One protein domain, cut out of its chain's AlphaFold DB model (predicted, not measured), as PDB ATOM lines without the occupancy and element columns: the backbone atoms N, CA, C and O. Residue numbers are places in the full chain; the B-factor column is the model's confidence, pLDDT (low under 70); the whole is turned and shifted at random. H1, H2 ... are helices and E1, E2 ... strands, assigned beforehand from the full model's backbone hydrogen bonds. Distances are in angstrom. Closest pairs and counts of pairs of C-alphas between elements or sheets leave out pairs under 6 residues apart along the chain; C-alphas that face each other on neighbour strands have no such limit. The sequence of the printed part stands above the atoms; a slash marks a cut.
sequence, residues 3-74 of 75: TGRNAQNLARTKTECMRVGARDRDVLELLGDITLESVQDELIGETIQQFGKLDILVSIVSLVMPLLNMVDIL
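Overview. This is residues 3 to 74 of the 75 residues of an uncharacterized protein of Ascaris lumbricoides (UniProt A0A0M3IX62). Two helices, H1 and H2, stand on either side of the short strand E1 in a loose row, and a long loop leads from H2 to the small helix H3 beyond one side of that row. The 72 printed residues hold H1, E1, H2 and H3 in that order; the class is mostly helix. The whole is compact, with a radius of gyration of the C-alphas of 12.7 A and spans of 34 by 26 by 18 A.

Arrangement. Residues 3 to 4 pair, parallel, with residues 30 to 31 of E1, residues 29 to 31, which pairs with no named strand. The closest C-alphas of H1, residues 7 to 19, and E1 are those of Ala 7 and Leu 31, 6.4 A apart. Those of E1 and H2, residues 37 to 51, are Leu 30 and Leu 43, 6.8 A. H1 and H2 are apart. H3, residues 67 to 72, is close to but not clearly touching H2, at a steep tilt of 55 degrees, the same way; the closest C-alphas, of Gln 40 and Met 70, are 7.2 A apart. In H1, H2 and H3 every O i to N i+4 pair is within hydrogen-bond range.

Along the chain. H1 begins at C-alpha 7 (-94.329, -29.999, -38.039) and is 18.2 A long; E1 is 6.6 A, H2 20.9 A and H3 8.9 A, ending at C-alpha 72 (-117.543, -31.224, -21.905).

Size, cuts and confidence. The C-alphas farthest apart, of Gly 21 and Met 65, are 34.9 A apart. The printed part has no cut. The link from H2 to H3 is long, 15 residues. Residues 60 to 74 have pLDDT under 70.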
ATOM      1  N   THR A   3    -100.500 -33.983 -31.397       92.81
ATOM      2  CA  THR A   3    -100.814 -32.695 -32.022       92.81
ATOM      3  C   THR A   3     -99.832 -31.615 -31.596       92.81
ATOM      4  O   THR A   3     -99.250 -31.671 -30.510       92.81
ATOM      5  N   GLY A   4     -99.615 -30.634 -32.465       92.44
ATOM      6  CA  GLY A   4     -98.775 -29.481 -32.182       92.44
ATOM      7  C   GLY A   4     -98.668 -28.540 -33.374       92.44
ATOM      8  O   GLY A   4     -99.105 -28.852 -34.473       92.44
ATOM      9  N   ARG A   5     -98.038 -27.383 -33.159       93.62
ATOM     10  CA  ARG A   5     -97.914 -26.315 -34.173       93.62
ATOM     11  C   ARG A   5     -96.644 -26.398 -35.017       93.62
ATOM     12  O   ARG A   5     -96.497 -25.679 -35.996       93.62
ATOM     13  N   ASN A   6     -95.691 -27.233 -34.609       95.31
ATOM     14  CA  ASN A   6     -94.396 -27.361 -35.267       95.31
ATOM     15  C   ASN A   6     -94.288 -28.742 -35.921       95.31
ATOM     16  O   ASN A   6     -94.112 -29.744 -35.228       95.31
ATOM     17  N   ALA A   7     -94.357 -28.768 -37.252       95.69
ATOM     18  CA  ALA A   7     -94.329 -29.999 -38.039       95.69
ATOM     19  C   ALA A   7     -93.042 -30.811 -37.841       95.69
ATOM     20  O   ALA A   7     -93.095 -32.032 -37.744       95.69
ATOM     21  N   GLN A   8     -91.891 -30.143 -37.719       97.00
ATOM     22  CA  GLN A   8     -90.606 -30.817 -37.538       97.00
ATOM     23  C   GLN A   8     -90.535 -31.539 -36.187       97.00
ATOM     24  O   GLN A   8     -90.115 -32.693 -36.118       97.00
ATOM     25  N   ASN A   9     -90.963 -30.878 -35.112       95.81
ATOM     26  CA  ASN A   9     -90.992 -31.485 -33.784       95.81
ATOM     27  C   ASN A   9     -92.036 -32.600 -33.701       95.81
ATOM     28  O   ASN A   9     -91.773 -33.614 -33.060       95.81
ATOM     29  N   LEU A  10     -93.186 -32.436 -34.359       95.38
ATOM     30  CA  LEU A  10     -94.236 -33.452 -34.406       95.38
ATOM     31  C   LEU A  10     -93.733 -34.733 -35.093       95.38
ATOM     32  O   LEU A  10     -93.742 -35.798 -34.472       95.38
ATOM     33  N   ALA A  11     -93.140 -34.591 -36.284       95.75
ATOM     34  CA  ALA A  11     -92.538 -35.695 -37.031       95.75
ATOM     35  C   ALA A  11     -91.384 -36.364 -36.266       95.75
ATOM     36  O   ALA A  11     -91.227 -37.590 -36.279       95.75
ATOM     37  N   ARG A  12     -90.575 -35.571 -35.548       97.56
ATOM     38  CA  ARG A  12     -89.523 -36.100 -34.675       97.56
ATOM     39  C   ARG A  12     -90.114 -36.941 -33.543       97.56
ATOM     40  O   ARG A  12     -89.631 -38.044 -33.313       97.56
ATOM     41  N   THR A  13     -91.159 -36.469 -32.865       95.81
ATOM     42  CA  THR A  13     -91.832 -37.244 -31.811       95.81
ATOM     43  C   THR A  13     -92.419 -38.538 -32.362       95.81
ATOM     44  O   THR A  13     -92.211 -39.588 -31.755       95.81
ATOM     45  N   LYS A  14     -93.063 -38.507 -33.539       96.00
ATOM     46  CA  LYS A  14     -93.526 -39.732 -34.207       96.00
ATOM     47  C   LYS A  14     -92.372 -40.708 -34.423       96.00
ATOM     48  O   LYS A  14     -92.478 -41.877 -34.066       96.00
ATOM     49  N   THR A  15     -91.248 -40.219 -34.942       97.06
ATOM     50  CA  THR A  15     -90.047 -41.032 -35.181       97.06
ATOM     51  C   THR A  15     -89.540 -41.687 -33.894       97.06
ATOM     52  O   THR A  15     -89.217 -42.873 -33.897       97.06
ATOM     53  N   GLU A  16     -89.524 -40.963 -32.773       97.69
ATOM     54  CA  GLU A  16     -89.141 -41.527 -31.473       97.69
ATOM     55  C   GLU A  16     -90.126 -42.596 -30.977       97.69
ATOM     56  O   GLU A  16     -89.687 -43.626 -30.465       97.69
ATOM     57  N   CYS A  17     -91.437 -42.414 -31.178       96.62
ATOM     58  CA  CYS A  17     -92.437 -43.445 -30.876       96.62
ATOM     59  C   CYS A  17     -92.203 -44.718 -31.704       96.62
ATOM     60  O   CYS A  17     -92.214 -45.828 -31.168       96.62
ATOM     61  N   MET A  18     -91.943 -44.562 -33.004       96.88
ATOM     62  CA  MET A  18     -91.647 -45.680 -33.904       96.88
ATOM     63  C   MET A  18     -90.367 -46.410 -33.482       96.88
ATOM     64  O   MET A  18     -90.324 -47.640 -33.458       96.88
ATOM     65  N   ARG A  19     -89.335 -45.661 -33.071       97.50
ATOM     66  CA  ARG A  19     -88.053 -46.212 -32.608       97.50
ATOM     67  C   ARG A  19     -88.202 -47.135 -31.396       97.50
ATOM     68  O   ARG A  19     -87.420 -48.072 -31.260       97.50
ATOM     69  N   VAL A  20     -89.182 -46.889 -30.525       96.88
ATOM     70  CA  VAL A  20     -89.448 -47.721 -29.336       96.88
ATOM     71  C   VAL A  20     -90.479 -48.830 -29.576       96.88
ATOM     72  O   VAL A  20     -90.844 -49.531 -28.636       96.88
ATOM     73  N   GLY A  21     -90.919 -49.027 -30.825       97.06
ATOM     74  CA  GLY A  21     -91.738 -50.171 -31.235       97.06
ATOM     75  C   GLY A  21     -93.188 -49.854 -31.602       97.06
ATOM     76  O   GLY A  21     -93.940 -50.789 -31.881       97.06
ATOM     77  N   ALA A  22     -93.597 -48.580 -31.635       97.00
ATOM     78  CA  ALA A  22     -94.893 -48.226 -32.212       97.00
ATOM     79  C   ALA A  22     -94.911 -48.547 -33.718       97.00
ATOM     80  O   ALA A  22     -93.905 -48.384 -34.412       97.00
ATOM     81  N   ARG A  23     -96.053 -49.002 -34.238       96.75
ATOM     82  CA  ARG A  23     -96.284 -49.109 -35.686       96.75
ATOM     83  C   ARG A  23     -96.902 -47.807 -36.176       96.75
ATOM     84  O   ARG A  23     -97.517 -47.082 -35.403       96.75
ATOM     85  N   ASP A  24     -96.826 -47.562 -37.479       92.81
ATOM     86  CA  ASP A  24     -97.316 -46.308 -38.066       92.81
ATOM     87  C   ASP A  24     -98.808 -46.081 -37.767       92.81
ATOM     88  O   ASP A  24     -99.203 -45.014 -37.311       92.81
ATOM     89  N   ARG A  25     -99.618 -47.147 -37.846       93.88
ATOM     90  CA  ARG A  25    -101.047 -47.116 -37.485       93.88
ATOM     91  C   ARG A  25    -101.344 -46.796 -36.017       93.88
ATOM     92  O   ARG A  25    -102.484 -46.467 -35.706       93.88
ATOM     93  N   ASP A  26    -100.367 -46.957 -35.126       94.50
ATOM     94  CA  ASP A  26    -100.528 -46.716 -33.690       94.50
ATOM     95  C   ASP A  26    -100.326 -45.218 -33.354       94.50
ATOM     96  O   ASP A  26    -100.666 -44.782 -32.253       94.50
ATOM     97  N   VAL A  27     -99.800 -44.410 -34.292       95.62
ATOM     98  CA  VAL A  27     -99.488 -42.987 -34.084       95.62
ATOM     99  C   VAL A  27    -100.091 -42.120 -35.189       95.62
ATOM    100  O   VAL A  27     -99.563 -42.023 -36.291       95.62
ATOM    101  N   LEU A  28    -101.169 -41.418 -34.846       95.50
ATOM    102  CA  LEU A  28    -101.779 -40.385 -35.683       95.50
ATOM    103  C   LEU A  28    -101.215 -39.007 -35.330       95.50
ATOM    104  O   LEU A  28    -101.109 -38.687 -34.142       95.50
ATOM    105  N   GLU A  29    -100.870 -38.210 -36.336       95.38
ATOM    106  CA  GLU A  29    -100.361 -36.844 -36.195       95.38
ATOM    107  C   GLU A  29    -101.384 -35.841 -36.730       95.38
ATOM    108  O   GLU A  29    -101.892 -36.021 -37.832       95.38
ATOM    109  N   LEU A  30    -101.619 -34.758 -35.989       95.69
ATOM    110  CA  LEU A  30    -102.423 -33.623 -36.435       95.69
ATOM    111  C   LEU A  30    -101.667 -32.313 -36.201       95.69
ATOM    112  O   LEU A  30    -101.444 -31.897 -35.059       95.69
ATOM    113  N   LEU A  31    -101.271 -31.652 -37.286       96.19
ATOM    114  CA  LEU A  31    -100.618 -30.348 -37.223       96.19
ATOM    115  C   LEU A  31    -101.675 -29.250 -37.062       96.19
ATOM    116  O   LEU A  31    -102.499 -29.057 -37.948       96.19
ATOM    117  N   GLY A  32    -101.617 -28.488 -35.975       92.88
ATOM    118  CA  GLY A  32    -102.584 -27.422 -35.735       92.88
ATOM    119  C   GLY A  32    -102.376 -26.689 -34.418       92.88
ATOM    120  O   GLY A  32    -101.618 -27.121 -33.544       92.88
ATOM    121  N   ASP A  33    -103.040 -25.541 -34.285       90.50
ATOM    122  CA  ASP A  33    -103.156 -24.834 -33.011       90.50
ATOM    123  C   ASP A  33    -104.428 -25.297 -32.295       90.50
ATOM    124  O   ASP A  33    -105.535 -25.008 -32.736       90.50
ATOM    125  N   ILE A  34    -104.261 -26.005 -31.178       87.62
ATOM    126  CA  ILE A  34    -105.368 -26.570 -30.395       87.62
ATOM    127  C   ILE A  34    -106.288 -25.505 -29.781       87.62
ATOM    128  O   ILE A  34    -107.358 -25.828 -29.277       87.62
ATOM    129  N   THR A  35    -105.897 -24.228 -29.795       85.81
ATOM    130  CA  THR A  35    -106.784 -23.133 -29.374       85.81
ATOM    131  C   THR A  35    -107.885 -22.832 -30.396       85.81
ATOM    132  O   THR A  35    -108.842 -22.143 -30.054       85.81
ATOM    133  N   LEU A  36    -107.779 -23.368 -31.617       89.50
ATOM    134  CA  LEU A  36    -108.793 -23.259 -32.661       89.50
ATOM    135  C   LEU A  36    -109.803 -24.405 -32.543       89.50
ATOM    136  O   LEU A  36    -109.419 -25.571 -32.575       89.50
ATOM    137  N   GLU A  37    -111.090 -24.072 -32.481       89.62
ATOM    138  CA  GLU A  37    -112.193 -25.043 -32.408       89.62
ATOM    139  C   GLU A  37    -112.159 -26.047 -33.568       89.62
ATOM    140  O   GLU A  37    -112.244 -27.247 -33.346       89.62
ATOM    141  N   SER A  38    -111.865 -25.593 -34.790       93.25
ATOM    142  CA  SER A  38    -111.743 -26.486 -35.950       93.25
ATOM    143  C   SER A  38    -110.668 -27.565 -35.775       93.25
ATOM    144  O   SER A  38    -110.831 -28.684 -36.246       93.25
ATOM    145  N   VAL A  39    -109.566 -27.241 -35.088       92.62
ATOM    146  CA  VAL A  39    -108.489 -28.202 -34.801       92.62
ATOM    147  C   VAL A  39    -108.898 -29.143 -33.669       92.62
ATOM    148  O   VAL A  39    -108.482 -30.297 -33.660       92.62
ATOM    149  N   GLN A  40    -109.714 -28.677 -32.720       91.12
ATOM    150  CA  GLN A  40    -110.279 -29.518 -31.660       91.12
ATOM    151  C   GLN A  40    -111.248 -30.551 -32.242       91.12
ATOM    152  O   GLN A  40    -111.131 -31.739 -31.933       91.12
ATOM    153  N   ASP A  41    -112.136 -30.116 -33.137       93.19
ATOM    154  CA  ASP A  41    -113.084 -30.984 -33.837       93.19
ATOM    155  C   ASP A  41    -112.361 -32.031 -34.685       93.19
ATOM    156  O   ASP A  41    -112.660 -33.223 -34.594       93.19
ATOM    157  N   GLU A  42    -111.362 -31.609 -35.464       95.25
ATOM    158  CA  GLU A  42    -110.534 -32.514 -36.263       95.25
ATOM    159  C   GLU A  42    -109.767 -33.495 -35.367       95.25
ATOM    160  O   GLU A  42    -109.748 -34.694 -35.632       95.25
ATOM    161  N   LEU A  43    -109.207 -33.029 -34.245       93.69
ATOM    162  CA  LEU A  43    -108.502 -33.890 -33.298       93.69
ATOM    163  C   LEU A  43    -109.397 -35.005 -32.761       93.69
ATOM    164  O   LEU A  43    -108.963 -36.160 -32.706       93.69
ATOM    165  N   ILE A  44    -110.620 -34.674 -32.349       93.44
ATOM    166  CA  ILE A  44    -111.576 -35.657 -31.832       93.44
ATOM    167  C   ILE A  44    -112.028 -36.583 -32.963       93.44
ATOM    168  O   ILE A  44    -111.959 -37.806 -32.809       93.44
ATOM    169  N   GLY A  45    -112.449 -36.015 -34.095       95.44
ATOM    170  CA  GLY A  45    -112.978 -36.748 -35.242       95.44
ATOM    171  C   GLY A  45    -111.985 -37.768 -35.789       95.44
ATOM    172  O   GLY A  45    -112.307 -38.952 -35.880       95.44
ATOM    173  N   GLU A  46    -110.755 -37.340 -36.055       95.94
ATOM    174  CA  GLU A  46    -109.687 -38.192 -36.579       95.94
ATOM    175  C   GLU A  46    -109.240 -39.246 -35.553       95.94
ATOM    176  O   GLU A  46    -108.986 -40.402 -35.898       95.94
ATOM    177  N   THR A  47    -109.217 -38.905 -34.256       95.12
ATOM    178  CA  THR A  47    -108.914 -39.888 -33.201       95.12
ATOM    179  C   THR A  47    -109.973 -40.989 -33.150       95.12
ATOM    180  O   THR A  47    -109.625 -42.171 -33.110       95.12
ATOM    181  N   ILE A  48    -111.260 -40.632 -33.164       96.12
ATOM    182  CA  ILE A  48    -112.352 -41.612 -33.154       96.12
ATOM    183  C   ILE A  48    -112.354 -42.419 -34.453       96.12
ATOM    184  O   ILE A  48    -112.518 -43.635 -34.402       96.12
ATOM    185  N   GLN A  49    -112.129 -41.784 -35.604       96.44
ATOM    186  CA  GLN A  49    -112.080 -42.476 -36.890       96.44
ATOM    187  C   GLN A  49    -110.956 -43.525 -36.930       96.44
ATOM    188  O   GLN A  49    -111.196 -44.660 -37.342       96.44
ATOM    189  N   GLN A  50    -109.753 -43.179 -36.467       95.44
ATOM    190  CA  GLN A  50    -108.586 -44.064 -36.513       95.44
ATOM    191  C   GLN A  50    -108.593 -45.135 -35.410       95.44
ATOM    192  O   GLN A  50    -108.207 -46.280 -35.654       95.44
ATOM    193  N   PHE A  51    -108.989 -44.777 -34.183       95.31
ATOM    194  CA  PHE A  51    -108.846 -45.640 -32.999       95.31
ATOM    195  C   PHE A  51    -110.179 -46.176 -32.455       95.31
ATOM    196  O   PHE A  51    -110.190 -46.982 -31.525       95.31
ATOM    197  N   GLY A  52    -111.308 -45.746 -33.021       96.06
ATOM    198  CA  GLY A  52    -112.667 -46.143 -32.641       96.06
ATOM    199  C   GLY A  52    -113.225 -45.424 -31.409       96.06
ATOM    200  O   GLY A  52    -114.433 -45.454 -31.186       96.06
ATOM    201  N   LYS A  53    -112.368 -44.795 -30.598       93.31
ATOM    202  CA  LYS A  53    -112.731 -44.064 -29.376       93.31
ATOM    203  C   LYS A  53    -111.586 -43.167 -28.901       93.31
ATOM    204  O   LYS A  53    -110.441 -43.332 -29.320       93.31
ATOM    205  N   LEU A  54    -111.894 -42.266 -27.971       91.00
ATOM    206  CA  LEU A  54    -110.920 -41.500 -27.196       91.00
ATOM    207  C   LEU A  54    -110.981 -41.952 -25.730       91.00
ATOM    208  O   LEU A  54    -111.910 -41.603 -25.012       91.00
ATOM    209  N   ASP A  55    -110.002 -42.749 -25.295       90.81
ATOM    210  CA  ASP A  55    -109.957 -43.266 -23.917       90.81
ATOM    211  C   ASP A  55    -109.400 -42.251 -22.909       90.81
ATOM    212  O   ASP A  55    -109.891 -42.145 -21.787       90.81
ATOM    213  N   ILE A  56    -108.329 -41.543 -23.281       88.19
ATOM    214  CA  ILE A  56    -107.577 -40.657 -22.385       88.19
ATOM    215  C   ILE A  56    -107.165 -39.403 -23.154       88.19
ATOM    216  O   ILE A  56    -106.524 -39.493 -24.202       88.19
ATOM    217  N   LEU A  57    -107.466 -38.237 -22.584       87.44
ATOM    218  CA  LEU A  57    -106.961 -36.944 -23.033       87.44
ATOM    219  C   LEU A  57    -105.925 -36.425 -22.029       87.44
ATOM    220  O   LEU A  57    -106.245 -36.185 -20.866       87.44
ATOM    221  N   VAL A  58    -104.684 -36.227 -22.478       83.38
ATOM    222  CA  VAL A  58    -103.614 -35.623 -21.670       83.38
ATOM    223  C   VAL A  58    -103.328 -34.219 -22.195       83.38
ATOM    224  O   VAL A  58    -102.914 -34.059 -23.341       83.38
ATOM    225  N   SER A  59    -103.523 -33.198 -21.355       73.12
ATOM    226  CA  SER A  59    -103.208 -31.805 -21.696       73.12
ATOM    227  C   SER A  59    -101.841 -31.402 -21.147       73.12
ATOM    228  O   SER A  59    -101.634 -31.389 -19.937       73.12
ATOM    229  N   ILE A  60    -100.909 -31.056 -22.040       67.44
ATOM    230  CA  ILE A  60     -99.570 -30.526 -21.697       67.44
ATOM    231  C   ILE A  60     -99.441 -29.053 -22.153       67.44
ATOM    232  O   ILE A  60     -98.366 -28.457 -22.162       67.44
ATOM    233  N   VAL A  61    -100.551 -28.417 -22.540       61.38
ATOM    234  CA  VAL A  61    -100.548 -27.068 -23.118       61.38
ATOM    235  C   VAL A  61    -100.629 -26.033 -21.995       61.38
ATOM    236  O   VAL A  61    -101.674 -25.861 -21.373       61.38
ATOM    237  N   SER A  62     -99.529 -25.324 -21.725       56.22
ATOM    238  CA  SER A  62     -99.540 -24.151 -20.839       56.22
ATOM    239  C   SER A  62    -100.251 -22.976 -21.519       56.22
ATOM    240  O   SER A  62     -99.595 -22.100 -22.068       56.22
ATOM    241  N   LEU A  63    -101.586 -22.971 -21.517       49.50
ATOM    242  CA  LEU A  63    -102.424 -21.777 -21.356       49.50
ATOM    243  C   LEU A  63    -103.892 -22.187 -21.172       49.50
ATOM    244  O   LEU A  63    -104.465 -22.970 -21.924       49.50
ATOM    245  N   VAL A  64    -104.452 -21.665 -20.088       54.69
ATOM    246  CA  VAL A  64    -105.736 -21.991 -19.471       54.69
ATOM    247  C   VAL A  64    -106.866 -21.299 -20.242       54.69
ATOM    248  O   VAL A  64    -106.821 -20.081 -20.347       54.69
ATOM    249  N   MET A  65    -107.836 -22.064 -20.772       52.53
ATOM    250  CA  MET A  65    -109.269 -21.729 -21.004       52.53
ATOM    251  C   MET A  65    -109.950 -22.495 -22.169       52.53
ATOM    252  O   MET A  65    -111.089 -22.899 -21.966       52.53
ATOM    253  N   PRO A  66    -109.325 -22.796 -23.330       55.78
ATOM    254  CA  PRO A  66    -110.048 -23.418 -24.459       55.78
ATOM    255  C   PRO A  66    -110.416 -24.902 -24.274       55.78
ATOM    256  O   PRO A  66    -111.353 -25.391 -24.890       55.78
ATOM    257  N   LEU A  67    -109.688 -25.635 -23.427       54.16
ATOM    258  CA  LEU A  67    -109.785 -27.101 -23.333       54.16
ATOM    259  C   LEU A  67    -110.881 -27.617 -22.390       54.16
ATOM    260  O   LEU A  67    -111.186 -28.807 -22.434       54.16
ATOM    261  N   LEU A  68    -111.469 -26.762 -21.542       55.72
ATOM    262  CA  LEU A  68    -112.562 -27.184 -20.655       55.72
ATOM    263  C   LEU A  68    -113.781 -27.621 -21.483       55.72
ATOM    264  O   LEU A  68    -114.313 -28.704 -21.262       55.72
ATOM    265  N   ASN A  69    -114.104 -26.847 -22.524       55.41
ATOM    266  CA  ASN A  69    -115.192 -27.145 -23.454       55.41
ATOM    267  C   ASN A  69    -114.989 -28.488 -24.172       55.41
ATOM    268  O   ASN A  69    -115.949 -29.207 -24.417       55.41
ATOM    269  N   MET A  70    -113.742 -28.864 -24.464       56.22
ATOM    270  CA  MET A  70    -113.432 -30.113 -25.165       56.22
ATOM    271  C   MET A  70    -113.669 -31.354 -24.290       56.22
ATOM    272  O   MET A  70    -114.054 -32.403 -24.794       56.22
ATOM    273  N   VAL A  71    -113.478 -31.239 -22.969       57.62
ATOM    274  CA  VAL A  71    -113.859 -32.298 -22.015       57.62
ATOM    275  C   VAL A  71    -115.379 -32.384 -21.877       57.62
ATOM    276  O   VAL A  71    -115.909 -33.484 -21.735       57.62
ATOM    277  N   ASP A  72    -116.080 -31.252 -21.953       58.62
ATOM    278  CA  ASP A  72    -117.543 -31.224 -21.905       58.62
ATOM    279  C   ASP A  72    -118.194 -31.796 -23.180       58.62
ATOM    280  O   ASP A  72    -119.263 -32.386 -23.077       58.62
ATOM    281  N   ILE A  73    -117.533 -31.733 -24.347       55.84
ATOM    282  CA  ILE A  73    -117.977 -32.406 -25.592       55.84
ATOM    283  C   ILE A  73    -117.954 -33.943 -25.465       55.84
ATOM    284  O   ILE A  73    -118.667 -34.639 -26.184       55.84
ATOM    285  N   LEU A  74    -117.142 -34.492 -24.559       51.75
ATOM    286  CA  LEU A  74    -116.980 -35.940 -24.380       51.75
ATOM    287  C   LEU A  74    -117.932 -36.544 -23.327       51.75
ATOM    288  O   LEU A  74    -117.816 -37.738 -23.034       51.75
TER     289      LEU A  74